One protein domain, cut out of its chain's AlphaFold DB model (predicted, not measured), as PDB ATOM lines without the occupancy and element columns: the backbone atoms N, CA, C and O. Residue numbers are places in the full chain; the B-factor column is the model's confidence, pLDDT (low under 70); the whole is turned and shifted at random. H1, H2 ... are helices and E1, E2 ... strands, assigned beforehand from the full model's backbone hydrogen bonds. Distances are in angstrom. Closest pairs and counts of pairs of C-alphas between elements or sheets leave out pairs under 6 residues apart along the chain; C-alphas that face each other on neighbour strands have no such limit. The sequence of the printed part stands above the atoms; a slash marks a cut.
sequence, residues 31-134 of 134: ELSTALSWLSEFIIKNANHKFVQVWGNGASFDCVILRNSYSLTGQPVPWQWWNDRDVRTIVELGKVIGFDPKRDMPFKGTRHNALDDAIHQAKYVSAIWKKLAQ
ATOM      1  N   GLU A  31      50.482-114.976 112.918       94.62
ATOM      2  CA  GLU A  31      50.198-114.539 114.287       94.62
ATOM      3  C   GLU A  31      51.478-114.079 114.993       94.62
ATOM      4  O   GLU A  31      52.523-114.730 114.908       94.62
ATOM      5  N   LEU A  32      51.381-112.965 115.726       95.00
ATOM      6  CA  LEU A  32      52.538-112.316 116.349       95.00
ATOM      7  C   LEU A  32      53.328-113.279 117.242       95.00
ATOM      8  O   LEU A  32      54.553-113.295 117.196       95.00
ATOM      9  N   SER A  33      52.634-114.097 118.040       96.62
ATOM     10  CA  SER A  33      53.286-115.065 118.926       96.62
ATOM     11  C   SER A  33      54.132-116.063 118.138       96.62
ATOM     12  O   SER A  33      55.303-116.235 118.463       96.62
ATOM     13  N   THR A  34      53.577-116.644 117.074       97.44
ATOM     14  CA  THR A  34      54.275-117.593 116.198       97.44
ATOM     15  C   THR A  34      55.474-116.953 115.501       97.44
ATOM     16  O   THR A  34      56.553-117.541 115.495       97.44
ATOM     17  N   ALA A  35      55.326-115.740 114.961       96.69
ATOM     18  CA  ALA A  35      56.425-115.035 114.299       96.69
ATOM     19  C   ALA A  35      57.600-114.767 115.262       96.69
ATOM     20  O   ALA A  35      58.763-114.962 114.907       96.69
ATOM     21  N   LEU A  36      57.300-114.377 116.506       97.69
ATOM     22  CA  LEU A  36      58.307-114.190 117.553       97.69
ATOM     23  C   LEU A  36      58.957-115.511 117.986       97.69
ATOM     24  O   LEU A  36      60.161-115.528 118.238       97.69
ATOM     25  N   SER A  37      58.202-116.615 118.039       98.12
ATOM     26  CA  SER A  37      58.773-117.942 118.308       98.12
ATOM     27  C   SER A  37      59.779-118.333 117.222       98.12
ATOM     28  O   SER A  37      60.892-118.746 117.541       98.12
ATOM     29  N   TRP A  38      59.445-118.118 115.946       97.81
ATOM     30  CA  TRP A  38      60.363-118.371 114.832       97.81
ATOM     31  C   TRP A  38      61.617-117.499 114.892       97.81
ATOM     32  O   TRP A  38      62.717-118.002 114.665       97.81
ATOM     33  N   LEU A  39      61.484-116.217 115.245       96.69
ATOM     34  CA  LEU A  39      62.637-115.336 115.437       96.69
ATOM     35  C   LEU A  39      63.528-115.812 116.595       96.69
ATOM     36  O   LEU A  39      64.753-115.844 116.457       96.69
ATOM     37  N   SER A  40      62.934-116.231 117.714       97.06
ATOM     38  CA  SER A  40      63.675-116.797 118.847       97.06
ATOM     39  C   SER A  40      64.427-118.061 118.460       97.06
ATOM     40  O   SER A  40      65.614-118.184 118.755       97.06
ATOM     41  N   GLU A  41      63.769-118.984 117.761       97.12
ATOM     42  CA  GLU A  41      64.416-120.192 117.254       97.12
ATOM     43  C   GLU A  41      65.555-119.870 116.291       97.12
ATOM     44  O   GLU A  41      66.622-120.475 116.385       97.12
ATOM     45  N   PHE A  42      65.350-118.920 115.378       96.62
ATOM     46  CA  PHE A  42      66.382-118.480 114.447       96.62
ATOM     47  C   PHE A  42      67.617-117.966 115.193       96.62
ATOM     48  O   PHE A  42      68.733-118.382 114.880       96.62
ATOM     49  N   ILE A  43      67.435-117.125 116.214       95.88
ATOM     50  CA  ILE A  43      68.542-116.604 117.024       95.88
ATOM     51  C   ILE A  43      69.247-117.735 117.775       95.88
ATOM     52  O   ILE A  43      70.468-117.829 117.707       95.88
ATOM     53  N   ILE A  44      68.505-118.624 118.440       94.31
ATOM     54  CA  ILE A  44      69.078-119.733 119.224       94.31
ATOM     55  C   ILE A  44      69.863-120.708 118.333       94.31
ATOM     56  O   ILE A  44      70.915-121.197 118.737       94.31
ATOM     57  N   LYS A  45      69.372-120.981 117.118       96.62
ATOM     58  CA  LYS A  45      70.026-121.886 116.158       96.62
ATOM     59  C   LYS A  45      71.324-121.307 115.586       96.62
ATOM     60  O   LYS A  45      72.201-122.078 115.211       96.62
ATOM     61  N   ASN A  46      71.449-119.980 115.501       96.31
ATOM     62  CA  ASN A  46      72.549-119.321 114.785       96.31
ATOM     63  C   ASN A  46      73.491-118.502 115.680       96.31
ATOM     64  O   ASN A  46      74.540-118.059 115.216       96.31
ATOM     65  N   ALA A  47      73.142-118.269 116.944       94.81
ATOM     66  CA  ALA A  47      73.924-117.441 117.848       94.81
ATOM     67  C   ALA A  47      73.787-117.890 119.305       94.81
ATOM     68  O   ALA A  47      72.788-118.462 119.736       94.81
ATOM     69  N   ASN A  48      74.792-117.556 120.112       92.44
ATOM     70  CA  ASN A  48      74.674-117.687 121.556       92.44
ATOM     71  C   ASN A  48      73.837-116.522 122.100       92.44
ATOM     72  O   ASN A  48      74.279-115.373 122.069       92.44
ATOM     73  N   HIS A  49      72.663-116.821 122.657       86.88
ATOM     74  CA  HIS A  49      71.735-115.828 123.214       86.88
ATOM     75  C   HIS A  49      72.349-114.893 124.282       86.88
ATOM     76  O   HIS A  49      71.843-113.794 124.511       86.88
ATOM     77  N   LYS A  50      73.463-115.284 124.925       89.12
ATOM     78  CA  LYS A  50      74.192-114.437 125.887       89.12
ATOM     79  C   LYS A  50      75.004-113.336 125.206       89.12
ATOM     80  O   LYS A  50      75.234-112.290 125.807       89.12
ATOM     81  N   PHE A  51      75.437-113.567 123.969       94.19
ATOM     82  CA  PHE A  51      76.384-112.707 123.257       94.19
ATOM     83  C   PHE A  51      75.817-112.099 121.974       94.19
ATOM     84  O   PHE A  51      76.428-111.181 121.432       94.19
ATOM     85  N   VAL A  52      74.667-112.580 121.489       95.94
ATOM     86  CA  VAL A  52      74.029-112.043 120.284       95.94
ATOM     87  C   VAL A  52      73.746-110.552 120.453       95.94
ATOM     88  O   VAL A  52      73.219-110.124 121.481       95.94
ATOM     89  N   GLN A  53      74.126-109.776 119.438       95.62
ATOM     90  CA  GLN A  53      73.893-108.341 119.353       95.62
ATOM     91  C   GLN A  53      72.845-108.076 118.281       95.62
ATOM     92  O   GLN A  53      73.008-108.507 117.139       95.62
ATOM     93  N   VAL A  54      71.774-107.380 118.649       95.69
ATOM     94  CA  VAL A  54      70.668-107.074 117.737       95.69
ATOM     95  C   VAL A  54      70.821-105.639 117.260       95.69
ATOM     96  O   VAL A  54      70.933-104.722 118.068       95.69
ATOM     97  N   TRP A  55      70.843-105.455 115.944       96.88
ATOM     98  CA  TRP A  55      71.038-104.156 115.312       96.88
ATOM     99  C   TRP A  55      69.709-103.632 114.765       96.88
ATOM    100  O   TRP A  55      69.073-104.309 113.962       96.88
ATOM    101  N   GLY A  56      69.311-102.432 115.189       95.88
ATOM    102  CA  GLY A  56      68.143-101.709 114.671       95.88
ATOM    103  C   GLY A  56      68.544-100.375 114.043       95.88
ATOM    104  O   GLY A  56      69.541 -99.763 114.448       95.88
ATOM    105  N   ASN A  57      67.776 -99.887 113.064       93.44
ATOM    106  CA  ASN A  57      68.038 -98.593 112.422       93.44
ATOM    107  C   ASN A  57      67.452 -97.433 113.233       93.44
ATOM    108  O   ASN A  57      66.568 -96.693 112.789       93.44
ATOM    109  N   GLY A  58      67.998 -97.289 114.437       89.06
ATOM    110  CA  GLY A  58      67.374 -96.651 115.585       89.06
ATOM    111  C   GLY A  58      67.170 -97.712 116.663       89.06
ATOM    112  O   GLY A  58      66.094 -98.299 116.762       89.06
ATOM    113  N   ALA A  59      68.205 -97.984 117.462       84.56
ATOM    114  CA  ALA A  59      68.178 -99.047 118.476       84.56
ATOM    115  C   ALA A  59      67.055 -98.852 119.512       84.56
ATOM    116  O   ALA A  59      66.491 -99.811 120.032       84.56
ATOM    117  N   SER A  60      66.678 -97.600 119.776       88.94
ATOM    118  CA  SER A  60      65.581 -97.235 120.675       88.94
ATOM    119  C   SER A  60      64.181 -97.417 120.078       88.94
ATOM    120  O   SER A  60      63.198 -97.205 120.785       88.94
ATOM    121  N   PHE A  61      64.068 -97.802 118.805       90.44
ATOM    122  CA  PHE A  61      62.790 -97.980 118.119       90.44
ATOM    123  C   PHE A  61      62.509 -99.460 117.840       90.44
ATOM    124  O   PHE A  61      61.724-100.075 118.565       90.44
ATOM    125  N   ASP A  62      63.195-100.067 116.866       92.31
ATOM    126  CA  ASP A  62      62.896-101.433 116.407       92.31
ATOM    127  C   ASP A  62      63.083-102.473 117.524       92.31
ATOM    128  O   ASP A  62      62.203-103.300 117.783       92.31
ATOM    129  N   CYS A  63      64.205-102.406 118.249       94.31
ATOM    130  CA  CYS A  63      64.504-103.351 119.329       94.31
ATOM    131  C   CYS A  63      63.528-103.206 120.508       94.31
ATOM    132  O   CYS A  63      63.172-104.199 121.146       94.31
ATOM    133  N   VAL A  64      63.047-101.987 120.774       93.69
ATOM    134  CA  VAL A  64      62.035-101.720 121.808       93.69
ATOM    135  C   VAL A  64      60.674-102.276 121.391       93.69
ATOM    136  O   VAL A  64      60.020-102.937 122.200       93.69
ATOM    137  N   ILE A  65      60.263-102.085 120.133       94.06
ATOM    138  CA  ILE A  65      59.020-102.657 119.593       94.06
ATOM    139  C   ILE A  65      59.045-104.187 119.677       94.06
ATOM    140  O   ILE A  65      58.077-104.788 120.155       94.06
ATOM    141  N   LEU A  66      60.150-104.828 119.281       95.25
ATOM    142  CA  LEU A  66      60.287-106.283 119.382       95.25
ATOM    143  C   LEU A  66      60.219-106.764 120.835       95.25
ATOM    144  O   LEU A  66      59.457-107.684 121.127       95.25
ATOM    145  N   ARG A  67      60.937-106.127 121.770       94.81
ATOM    146  CA  ARG A  67      60.866-106.498 123.196       94.81
ATOM    147  C   ARG A  67      59.469-106.348 123.778       94.81
ATOM    148  O   ARG A  67      58.995-107.260 124.451       94.81
ATOM    149  N   ASN A  68      58.789-105.247 123.476       94.81
ATOM    150  CA  ASN A  68      57.405-105.054 123.900       94.81
ATOM    151  C   ASN A  68      56.495-106.142 123.316       94.81
ATOM    152  O   ASN A  68      55.609-106.634 124.007       94.81
ATOM    153  N   SER A  69      56.744-106.571 122.077       95.75
ATOM    154  CA  SER A  69      56.001-107.662 121.439       95.75
ATOM    155  C   SER A  69      56.238-109.008 122.142       95.75
ATOM    156  O   SER A  69      55.284-109.746 122.398       95.75
ATOM    157  N   TYR A  70      57.475-109.304 122.548       96.81
ATOM    158  CA  TYR A  70      57.792-110.461 123.394       96.81
ATOM    159  C   TYR A  70      57.037-110.411 124.730       96.81
ATOM    160  O   TYR A  70      56.320-111.357 125.057       96.81
ATOM    161  N   SER A  71      57.086-109.280 125.445       95.25
ATOM    162  CA  SER A  71      56.340-109.094 126.698       95.25
ATOM    163  C   SER A  71      54.830-109.260 126.517       95.25
ATOM    164  O   SER A  71      54.187-109.933 127.318       95.25
ATOM    165  N   LEU A  72      54.260-108.700 125.447       94.62
ATOM    166  CA  LEU A  72      52.836-108.815 125.130       94.62
ATOM    167  C   LEU A  72      52.403-110.264 124.893       94.62
ATOM    168  O   LEU A  72      51.286-110.627 125.256       94.62
ATOM    169  N   THR A  73      53.268-111.081 124.292       95.56
ATOM    170  CA  THR A  73      52.989-112.495 124.000       95.56
ATOM    171  C   THR A  73      53.405-113.451 125.121       95.56
ATOM    172  O   THR A  73      53.217-114.657 124.983       95.56
ATOM    173  N   GLY A  74      53.952-112.939 126.231       95.69
ATOM    174  CA  GLY A  74      54.448-113.754 127.345       95.69
ATOM    175  C   GLY A  74      55.691-114.585 127.006       95.69
ATOM    176  O   GLY A  74      55.999-115.539 127.714       95.69
ATOM    177  N   GLN A  75      56.395-114.249 125.921       97.00
ATOM    178  CA  GLN A  75      57.587-114.962 125.469       97.00
ATOM    179  C   GLN A  75      58.864-114.271 125.976       97.00
ATOM    180  O   GLN A  75      58.918-113.038 126.019       97.00
ATOM    181  N   PRO A  76      59.917-115.026 126.335       96.06
ATOM    182  CA  PRO A  76      61.191-114.436 126.719       96.06
ATOM    183  C   PRO A  76      61.896-113.823 125.504       96.06
ATOM    184  O   PRO A  76      61.898-114.392 124.412       96.06
ATOM    185  N   VAL A  77      62.543-112.678 125.713       96.81
ATOM    186  CA  VAL A  77      63.383-112.030 124.698       96.81
ATOM    187  C   VAL A  77      64.655-112.873 124.490       96.81
ATOM    188  O   VAL A  77      65.345-113.164 125.469       96.81
ATOM    189  N   PRO A  78      65.013-113.256 123.248       96.38
ATOM    190  CA  PRO A  78      66.132-114.164 122.973       96.38
ATOM    191  C   PRO A  78      67.515-113.476 122.940       96.38
ATOM    192  O   PRO A  78      68.474-114.045 122.421       96.38
ATOM    193  N   TRP A  79      67.642-112.264 123.490       96.31
ATOM    194  CA  TRP A  79      68.909-111.545 123.657       96.31
ATOM    195  C   TRP A  79      68.910-110.700 124.935       96.31
ATOM    196  O   TRP A  79      67.863-110.405 125.512       96.31
ATOM    197  N   GLN A  80      70.101-110.305 125.383       95.12
ATOM    198  CA  GLN A  80      70.271-109.477 126.578       95.12
ATOM    199  C   GLN A  80      69.906-108.013 126.313       95.12
ATOM    200  O   GLN A  80      70.227-107.471 125.259       95.12
ATOM    201  N   TRP A  81      69.299-107.334 127.289       91.62
ATOM    202  CA  TRP A  81      68.815-105.955 127.116       91.62
ATOM    203  C   TRP A  81      69.926-104.931 126.812       91.62
ATOM    204  O   TRP A  81      69.656-103.912 126.187       91.62
ATOM    205  N   TRP A  82      71.176-105.213 127.197       93.62
ATOM    206  CA  TRP A  82      72.354-104.380 126.901       93.62
ATOM    207  C   TRP A  82      72.993-104.655 125.522       93.62
ATOM    208  O   TRP A  82      73.993-104.031 125.156       93.62
ATOM    209  N   ASN A  83      72.459-105.603 124.746       95.62
ATOM    210  CA  ASN A  83      73.032-106.029 123.465       95.62
ATOM    211  C   ASN A  83      72.389-105.388 122.228       95.62
ATOM    212  O   ASN A  83      72.677-105.800 121.103       95.62
ATOM    213  N   ASP A  84      71.579-104.353 122.411       95.19
ATOM    214  CA  ASP A  84      71.093-103.557 121.290       95.19
ATOM    215  C   ASP A  84      72.207-102.707 120.690       95.19
ATOM    216  O   ASP A  84      73.065-102.164 121.396       95.19
ATOM    217  N   ARG A  85      72.186-102.579 119.369       96.38
ATOM    218  CA  ARG A  85      73.144-101.800 118.597       96.38
ATOM    219  C   ARG A  85      72.412-100.937 117.591       96.38
ATOM    220  O   ARG A  85      71.363-101.306 117.066       96.38
ATOM    221  N   ASP A  86      72.986 -99.774 117.329       96.50
ATOM    222  CA  ASP A  86      72.379 -98.781 116.463       96.50
ATOM    223  C   ASP A  86      73.106 -98.728 115.120       96.50
ATOM    224  O   ASP A  86      74.296 -98.410 115.029       96.50
ATOM    225  N   VAL A  87      72.367 -99.038 114.058       97.50
ATOM    226  CA  VAL A  87      72.886 -99.018 112.692       97.50
ATOM    227  C   VAL A  87      73.312 -97.607 112.275       97.50
ATOM    228  O   VAL A  87      74.314 -97.456 111.583       97.50
ATOM    229  N   ARG A  88      72.615 -96.552 112.710       96.81
ATOM    230  CA  ARG A  88      72.982 -95.163 112.386       96.81
ATOM    231  C   ARG A  88      74.314 -94.795 113.019       96.81
ATOM    232  O   ARG A  88      75.112 -94.128 112.375       96.81
ATOM    233  N   THR A  89      74.591 -95.291 114.224       96.75
ATOM    234  CA  THR A  89      75.879 -95.050 114.894       96.75
ATOM    235  C   THR A  89      77.047 -95.559 114.055       96.75
ATOM    236  O   THR A  89      77.974 -94.804 113.775       96.75
ATOM    237  N   ILE A  90      77.004 -96.815 113.593       96.81
ATOM    238  CA  ILE A  90      78.097 -97.339 112.763       96.81
ATOM    239  C   ILE A  90      78.145 -96.672 111.382       96.81
ATOM    240  O   ILE A  90      79.230 -96.482 110.844       96.81
ATOM    241  N   VAL A  91      77.005 -96.250 110.825       97.19
ATOM    242  CA  VAL A  91      76.966 -95.447 109.590       97.19
ATOM    243  C   VAL A  91      77.717 -94.126 109.756       97.19
ATOM    244  O   VAL A  91      78.505 -93.779 108.881       97.19
ATOM    245  N   GLU A  92      77.533 -93.415 110.872       97.44
ATOM    246  CA  GLU A  92      78.287 -92.184 111.144       97.44
ATOM    247  C   GLU A  92      79.796 -92.452 111.261       97.44
ATOM    248  O   GLU A  92      80.590 -91.716 110.678       97.44
ATOM    249  N   LEU A  93      80.206 -93.549 111.910       97.12
ATOM    250  CA  LEU A  93      81.621 -93.954 111.947       97.12
ATOM    251  C   LEU A  93      82.171 -94.272 110.549       97.12
ATOM    252  O   LEU A  93      83.296 -93.901 110.225       97.12
ATOM    253  N   GLY A  94      81.371 -94.923 109.701       97.12
ATOM    254  CA  GLY A  94      81.719 -95.185 108.305       97.12
ATOM    255  C   GLY A  94      82.014 -93.902 107.532       97.12
ATOM    256  O   GLY A  94      83.019 -93.821 106.824       97.12
ATOM    257  N   LYS A  95      81.191 -92.863 107.714       97.06
ATOM    258  CA  LYS A  95      81.384 -91.574 107.034       97.06
ATOM    259  C   LYS A  95      82.700 -90.907 107.422       97.06
ATOM    260  O   LYS A  95      83.352 -90.335 106.551       97.06
ATOM    261  N   VAL A  96      83.118 -91.017 108.687       97.00
ATOM    262  CA  VAL A  96      84.408 -90.479 109.166       97.00
ATOM    263  C   VAL A  96      85.587 -91.090 108.404       97.00
ATOM    264  O   VAL A  96      86.543 -90.387 108.091       97.00
ATOM    265  N   ILE A  97      85.498 -92.369 108.033       95.88
ATOM    266  CA  ILE A  97      86.520 -93.071 107.238       95.88
ATOM    267  C   ILE A  97      86.239 -93.040 105.724       95.88
ATOM    268  O   ILE A  97      86.762 -93.858 104.966       95.88
ATOM    269  N   GLY A  98      85.394 -92.112 105.267       95.50
ATOM    270  CA  GLY A  98      85.113 -91.884 103.848       95.50
ATOM    271  C   GLY A  98      84.159 -92.889 103.193       95.50
ATOM    272  O   GLY A  98      84.058 -92.899 101.965       95.50
ATOM    273  N   PHE A  99      83.452 -93.710 103.974       96.31
ATOM    274  CA  PHE A  99      82.480 -94.685 103.479       96.31
ATOM    275  C   PHE A  99      81.046 -94.286 103.847       96.31
ATOM    276  O   PHE A  99      80.651 -94.349 105.010       96.31
ATOM    277  N   ASP A 100      80.234 -93.931 102.853       95.12
ATOM    278  CA  ASP A 100      78.812 -93.640 103.039       95.12
ATOM    279  C   ASP A 100      77.971 -94.717 102.343       95.12
ATOM    280  O   ASP A 100      77.909 -94.739 101.112       95.12
ATOM    281  N   PRO A 101      77.259 -95.587 103.081       92.44
ATOM    282  CA  PRO A 101      76.485 -96.656 102.464       92.44
ATOM    283  C   PRO A 101      75.365 -96.160 101.550       92.44
ATOM    284  O   PRO A 101      75.018 -96.871 100.612       92.44
ATOM    285  N   LYS A 102      74.836 -94.943 101.743       87.44
ATOM    286  CA  LYS A 102      73.827 -94.387 100.825       87.44
ATOM    287  C   LYS A 102      74.396 -94.116  99.432       87.44
ATOM    288  O   LYS A 102      73.654 -94.187  98.456       87.44
ATOM    289  N   ARG A 103      75.688 -93.792  99.347       91.38
ATOM    290  CA  ARG A 103      76.409 -93.532  98.094       91.38
ATOM    291  C   ARG A 103      77.087 -94.798  97.568       91.38
ATOM    292  O   ARG A 103      76.998 -95.101  96.384       91.38
ATOM    293  N   ASP A 104      77.741 -95.531  98.460       93.62
ATOM    294  CA  ASP A 104      78.706 -96.580  98.130       93.62
ATOM    295  C   ASP A 104      78.071 -97.980  98.072       93.62
ATOM    296  O   ASP A 104      78.681 -98.923  97.567       93.62
ATOM    297  N   MET A 105      76.837 -98.140  98.567       94.81
ATOM    298  CA  MET A 105      76.092 -99.399  98.520       94.81
ATOM    299  C   MET A 105      74.649 -99.163  98.061       94.81
ATOM    300  O   MET A 105      73.754 -99.010  98.887       94.81
ATOM    301  N   PRO A 106      74.379 -99.182  96.744       92.88
ATOM    302  CA  PRO A 106      73.022 -99.046  96.233       92.88
ATOM    303  C   PRO A 106      72.065-100.081  96.839       92.88
ATOM    304  O   PRO A 106      72.392-101.268  96.964       92.88
ATOM    305  N   PHE A 107      70.866 -99.623  97.201       93.69
ATOM    306  CA  PHE A 107      69.810-100.480  97.732       93.69
ATOM    307  C   PHE A 107      69.386-101.528  96.694       93.69
ATOM    308  O   PHE A 107      69.233-101.215  95.513       93.69
ATOM    309  N   LYS A 108      69.179-102.771  97.137       92.38
ATOM    310  CA  LYS A 108      68.654-103.868  96.313       92.38
ATOM    311  C   LYS A 108      67.435-104.460  97.008       92.38
ATOM    312  O   LYS A 108      67.552-104.821  98.174       92.38
ATOM    313  N   GLY A 109      66.336-104.602  96.272       92.62
ATOM    314  CA  GLY A 109      65.047-105.065  96.791       92.62
ATOM    315  C   GLY A 109      63.989-103.966  96.737       92.62
ATOM    316  O   GLY A 109      64.157-102.959  96.044       92.62
ATOM    317  N   THR A 110      62.916-104.150  97.495       93.12
ATOM    318  CA  THR A 110      61.805-103.205  97.621       93.12
ATOM    319  C   THR A 110      62.004-102.350  98.865       93.12
ATOM    320  O   THR A 110      62.144-102.873  99.968       93.12
ATOM    321  N   ARG A 111      62.027-101.021  98.718       90.62
ATOM    322  CA  ARG A 111      62.100-100.133  99.890       90.62
ATOM    323  C   ARG A 111      60.855-100.302 100.752       90.62
ATOM    324  O   ARG A 111      59.764-100.473 100.213       90.62
ATOM    325  N   HIS A 112      61.032-100.210 102.068       89.62
ATOM    326  CA  HIS A 112      59.957-100.415 103.042       89.62
ATOM    327  C   HIS A 112      59.441-101.861 103.081       89.62
ATOM    328  O   HIS A 112      58.380-102.132 103.634       89.62
ATOM    329  N   ASN A 113      60.209-102.810 102.539       93.56
ATOM    330  CA  ASN A 113      60.088-104.219 102.874       93.56
ATOM    331  C   ASN A 113      61.066-104.536 104.015       93.56
ATOM    332  O   ASN A 113      62.276-104.375 103.865       93.56
ATOM    333  N   ALA A 114      60.548-105.017 105.148       93.00
ATOM    334  CA  ALA A 114      61.349-105.224 106.357       93.00
ATOM    335  C   ALA A 114      62.525-106.203 106.166       93.00
ATOM    336  O   ALA A 114      63.585-106.009 106.762       93.00
ATOM    337  N   LEU A 115      62.362-107.242 105.337       94.06
ATOM    338  CA  LEU A 115      63.419-108.217 105.067       94.06
ATOM    339  C   LEU A 115      64.514-107.617 104.178       94.06
ATOM    340  O   LEU A 115      65.695-107.741 104.504       94.06
ATOM    341  N   ASP A 116      64.130-106.949 103.087       95.69
ATOM    342  CA  ASP A 116      65.083-106.290 102.186       95.69
ATOM    343  C   ASP A 116      65.873-105.202 102.924       95.69
ATOM    344  O   ASP A 116      67.102-105.134 102.807       95.69
ATOM    345  N   ASP A 117      65.188-104.410 103.756       95.00
ATOM    346  CA  ASP A 117      65.802-103.397 104.607       95.00
ATOM    347  C   ASP A 117      66.796-104.034 105.593       95.00
ATOM    348  O   ASP A 117      67.950-103.607 105.648       95.00
ATOM    349  N   ALA A 118      66.415-105.095 106.316       95.88
ATOM    350  CA  ALA A 118      67.305-105.780 107.260       95.88
ATOM    351  C   ALA A 118      68.547-106.382 106.576       95.88
ATOM    352  O   ALA A 118      69.669-106.246 107.074       95.88
ATOM    353  N   ILE A 119      68.379-107.002 105.402       96.62
ATOM    354  CA  ILE A 119      69.489-107.551 104.610       96.62
ATOM    355  C   ILE A 119      70.427-106.431 104.156       96.62
ATOM    356  O   ILE A 119      71.651-106.574 104.230       96.62
ATOM    357  N   HIS A 120      69.877-105.325 103.655       96.62
ATOM    358  CA  HIS A 120      70.673-104.191 103.207       96.62
ATOM    359  C   HIS A 120      71.473-103.580 104.364       96.62
ATOM    360  O   HIS A 120      72.681-103.368 104.229       96.62
ATOM    361  N   GLN A 121      70.829-103.402 105.520       96.44
ATOM    362  CA  GLN A 121      71.453-102.916 106.749       96.44
ATOM    363  C   GLN A 121      72.597-103.817 107.210       96.44
ATOM    364  O   GLN A 121      73.719-103.343 107.397       96.44
ATOM    365  N   ALA A 122      72.369-105.128 107.296       96.69
ATOM    366  CA  ALA A 122      73.404-106.085 107.677       96.69
ATOM    367  C   ALA A 122      74.625-106.038 106.739       96.69
ATOM    368  O   ALA A 122      75.770-106.112 107.201       96.69
ATOM    369  N   LYS A 123      74.403-105.870 105.426       97.19
ATOM    370  CA  LYS A 123      75.483-105.766 104.431       97.19
ATOM    371  C   LYS A 123      76.382-104.564 104.693       97.19
ATOM    372  O   LYS A 123      77.601-104.733 104.740       97.19
ATOM    373  N   TYR A 124      75.815-103.371 104.867       96.50
ATOM    374  CA  TYR A 124      76.653-102.189 105.043       96.50
ATOM    375  C   TYR A 124      77.249-102.068 106.448       96.50
ATOM    376  O   TYR A 124      78.380-101.610 106.571       96.50
ATOM    377  N   VAL A 125      76.561-102.547 107.494       97.38
ATOM    378  CA  VAL A 125      77.140-102.672 108.845       97.38
ATOM    379  C   VAL A 125      78.397-103.537 108.779       97.38
ATOM    380  O   VAL A 125      79.457-103.139 109.258       97.38
ATOM    381  N   SER A 126      78.311-104.682 108.096       96.62
ATOM    382  CA  SER A 126      79.449-105.584 107.903       96.62
ATOM    383  C   SER A 126      80.584-104.939 107.101       96.62
ATOM    384  O   SER A 126      81.753-105.149 107.416       96.62
ATOM    385  N   ALA A 127      80.261-104.166 106.060       96.69
ATOM    386  CA  ALA A 127      81.256-103.477 105.240       96.69
ATOM    387  C   ALA A 127      82.013-102.400 106.033       96.69
ATOM    388  O   ALA A 127      83.239-102.339 105.954       96.69
ATOM    389  N   ILE A 128      81.300-101.594 106.827       97.50
ATOM    390  CA  ILE A 128      81.906-100.564 107.677       97.50
ATOM    391  C   ILE A 128      82.757-101.211 108.764       97.50
ATOM    392  O   ILE A 128      83.915-100.839 108.932       97.50
ATOM    393  N   TRP A 129      82.221-102.219 109.458       96.94
ATOM    394  CA  TRP A 129      82.950-102.919 110.513       96.94
ATOM    395  C   TRP A 129      84.281-103.485 110.009       96.94
ATOM    396  O   TRP A 129      85.316-103.288 110.637       96.94
ATOM    397  N   LYS A 130      84.277-104.121 108.830       96.06
ATOM    398  CA  LYS A 130      85.504-104.631 108.201       96.06
ATOM    399  C   LYS A 130      86.533-103.541 107.922       96.06
ATOM    400  O   LYS A 130      87.714-103.829 108.014       96.06
ATOM    401  N   LYS A 131      86.109-102.327 107.561       95.44
ATOM    402  CA  LYS A 131      87.022-101.201 107.319       95.44
ATOM    403  C   LYS A 131      87.571-100.600 108.613       95.44
ATOM    404  O   LYS A 131      88.699-100.141 108.611       95.44
ATOM    405  N   LEU A 132      86.783-100.598 109.689       95.38
ATOM    406  CA  LEU A 132      87.207-100.101 111.004       95.38
ATOM    407  C   LEU A 132      88.156-101.062 111.732       95.38
ATOM    408  O   LEU A 132      88.934-100.624 112.568       95.38
ATOM    409  N   ALA A 133      88.045-102.363 111.461       93.56
ATOM    410  CA  ALA A 133      88.848-103.408 112.096       93.56
ATOM    411  C   ALA A 133      90.133-103.772 111.323       93.56
ATOM    412  O   ALA A 133      90.809-104.727 111.706       93.56
ATOM    413  N   GLN A 134      90.422-103.069 110.223       75.94
ATOM    414  CA  GLN A 134      91.687-103.143 109.480       75.94
ATOM    415  C   GLN A 134      92.699-102.171 110.077       75.94
ATOM    416  O   GLN A 134      93.885-102.560 110.136       75.94
TER     417      GLN A 134
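AT A GLANCE: This is residues 31 to 134 of the 134 residues of the protein "3'-5' exoribonuclease" of Escherichia coli (UniProt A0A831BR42). Two pairs of helices, H1 with H2 at one end and H3 with H5 at the other, are bridged in the middle by a small pair of strands, E1 and E2. The short H4 sits near H3 and H5, and residues 110 to 115 stick out. The printed part has 104 residues, with H1, E1, H2, E2, H3, H4 and H5 along it; the sheet, E1 then E2, is parallel, and the class is mostly helix. It is compact, with a radius of gyration of the C-alphas of 14.9 A, and spans 44 by 30 by 24 A.

IN THESE COORDINATES: H1, residues 32 to 46, is 21.3 A long and begins at C-alpha 32 (52.538, -112.316, 116.349). E1 is residues 54 to 56, H2 62 to 73, 16.7 A, and E2 84 to 86. H3 is residues 87 to 96, 14.8 A, and H4 101 to 104. H5, residues 114 to 132, is 26.8 A long and ends at C-alpha 132 (87.207, -100.101, 111.004).

HOW THE PARTS SIT: H1 touches H2 with residues 32 to 36 alone, closest at the C-alphas of Ser 33 and Thr 73, 5.7 A, a steep tilt of 63 degrees, opposite ways. E1, H2 and E2 form a strand-helix-strand unit, two parallel strands with a helix between, its crossover right-handed; N 85 and O 54 are 2.8 A apart, within hydrogen-bond range. H3 touches H5, closest at the C-alphas of Gly 94 and Ile 128, 5.4 A, a steep tilt of 38 degrees, the same way. H4 is close to H5 but not clearly touching, closest at the C-alphas of Pro 101 and Tyr 124, 6.1 A. Every O i to N i+4 pair is within range in H1, H2, H3 and H5; H4 is too short for one.

THE WHOLE: The C-alphas farthest apart, Gly 74 and Gly 98, are 44.4 A apart. The printed part has no cut and no long link, and no printed residue is under 70 in pLDDT.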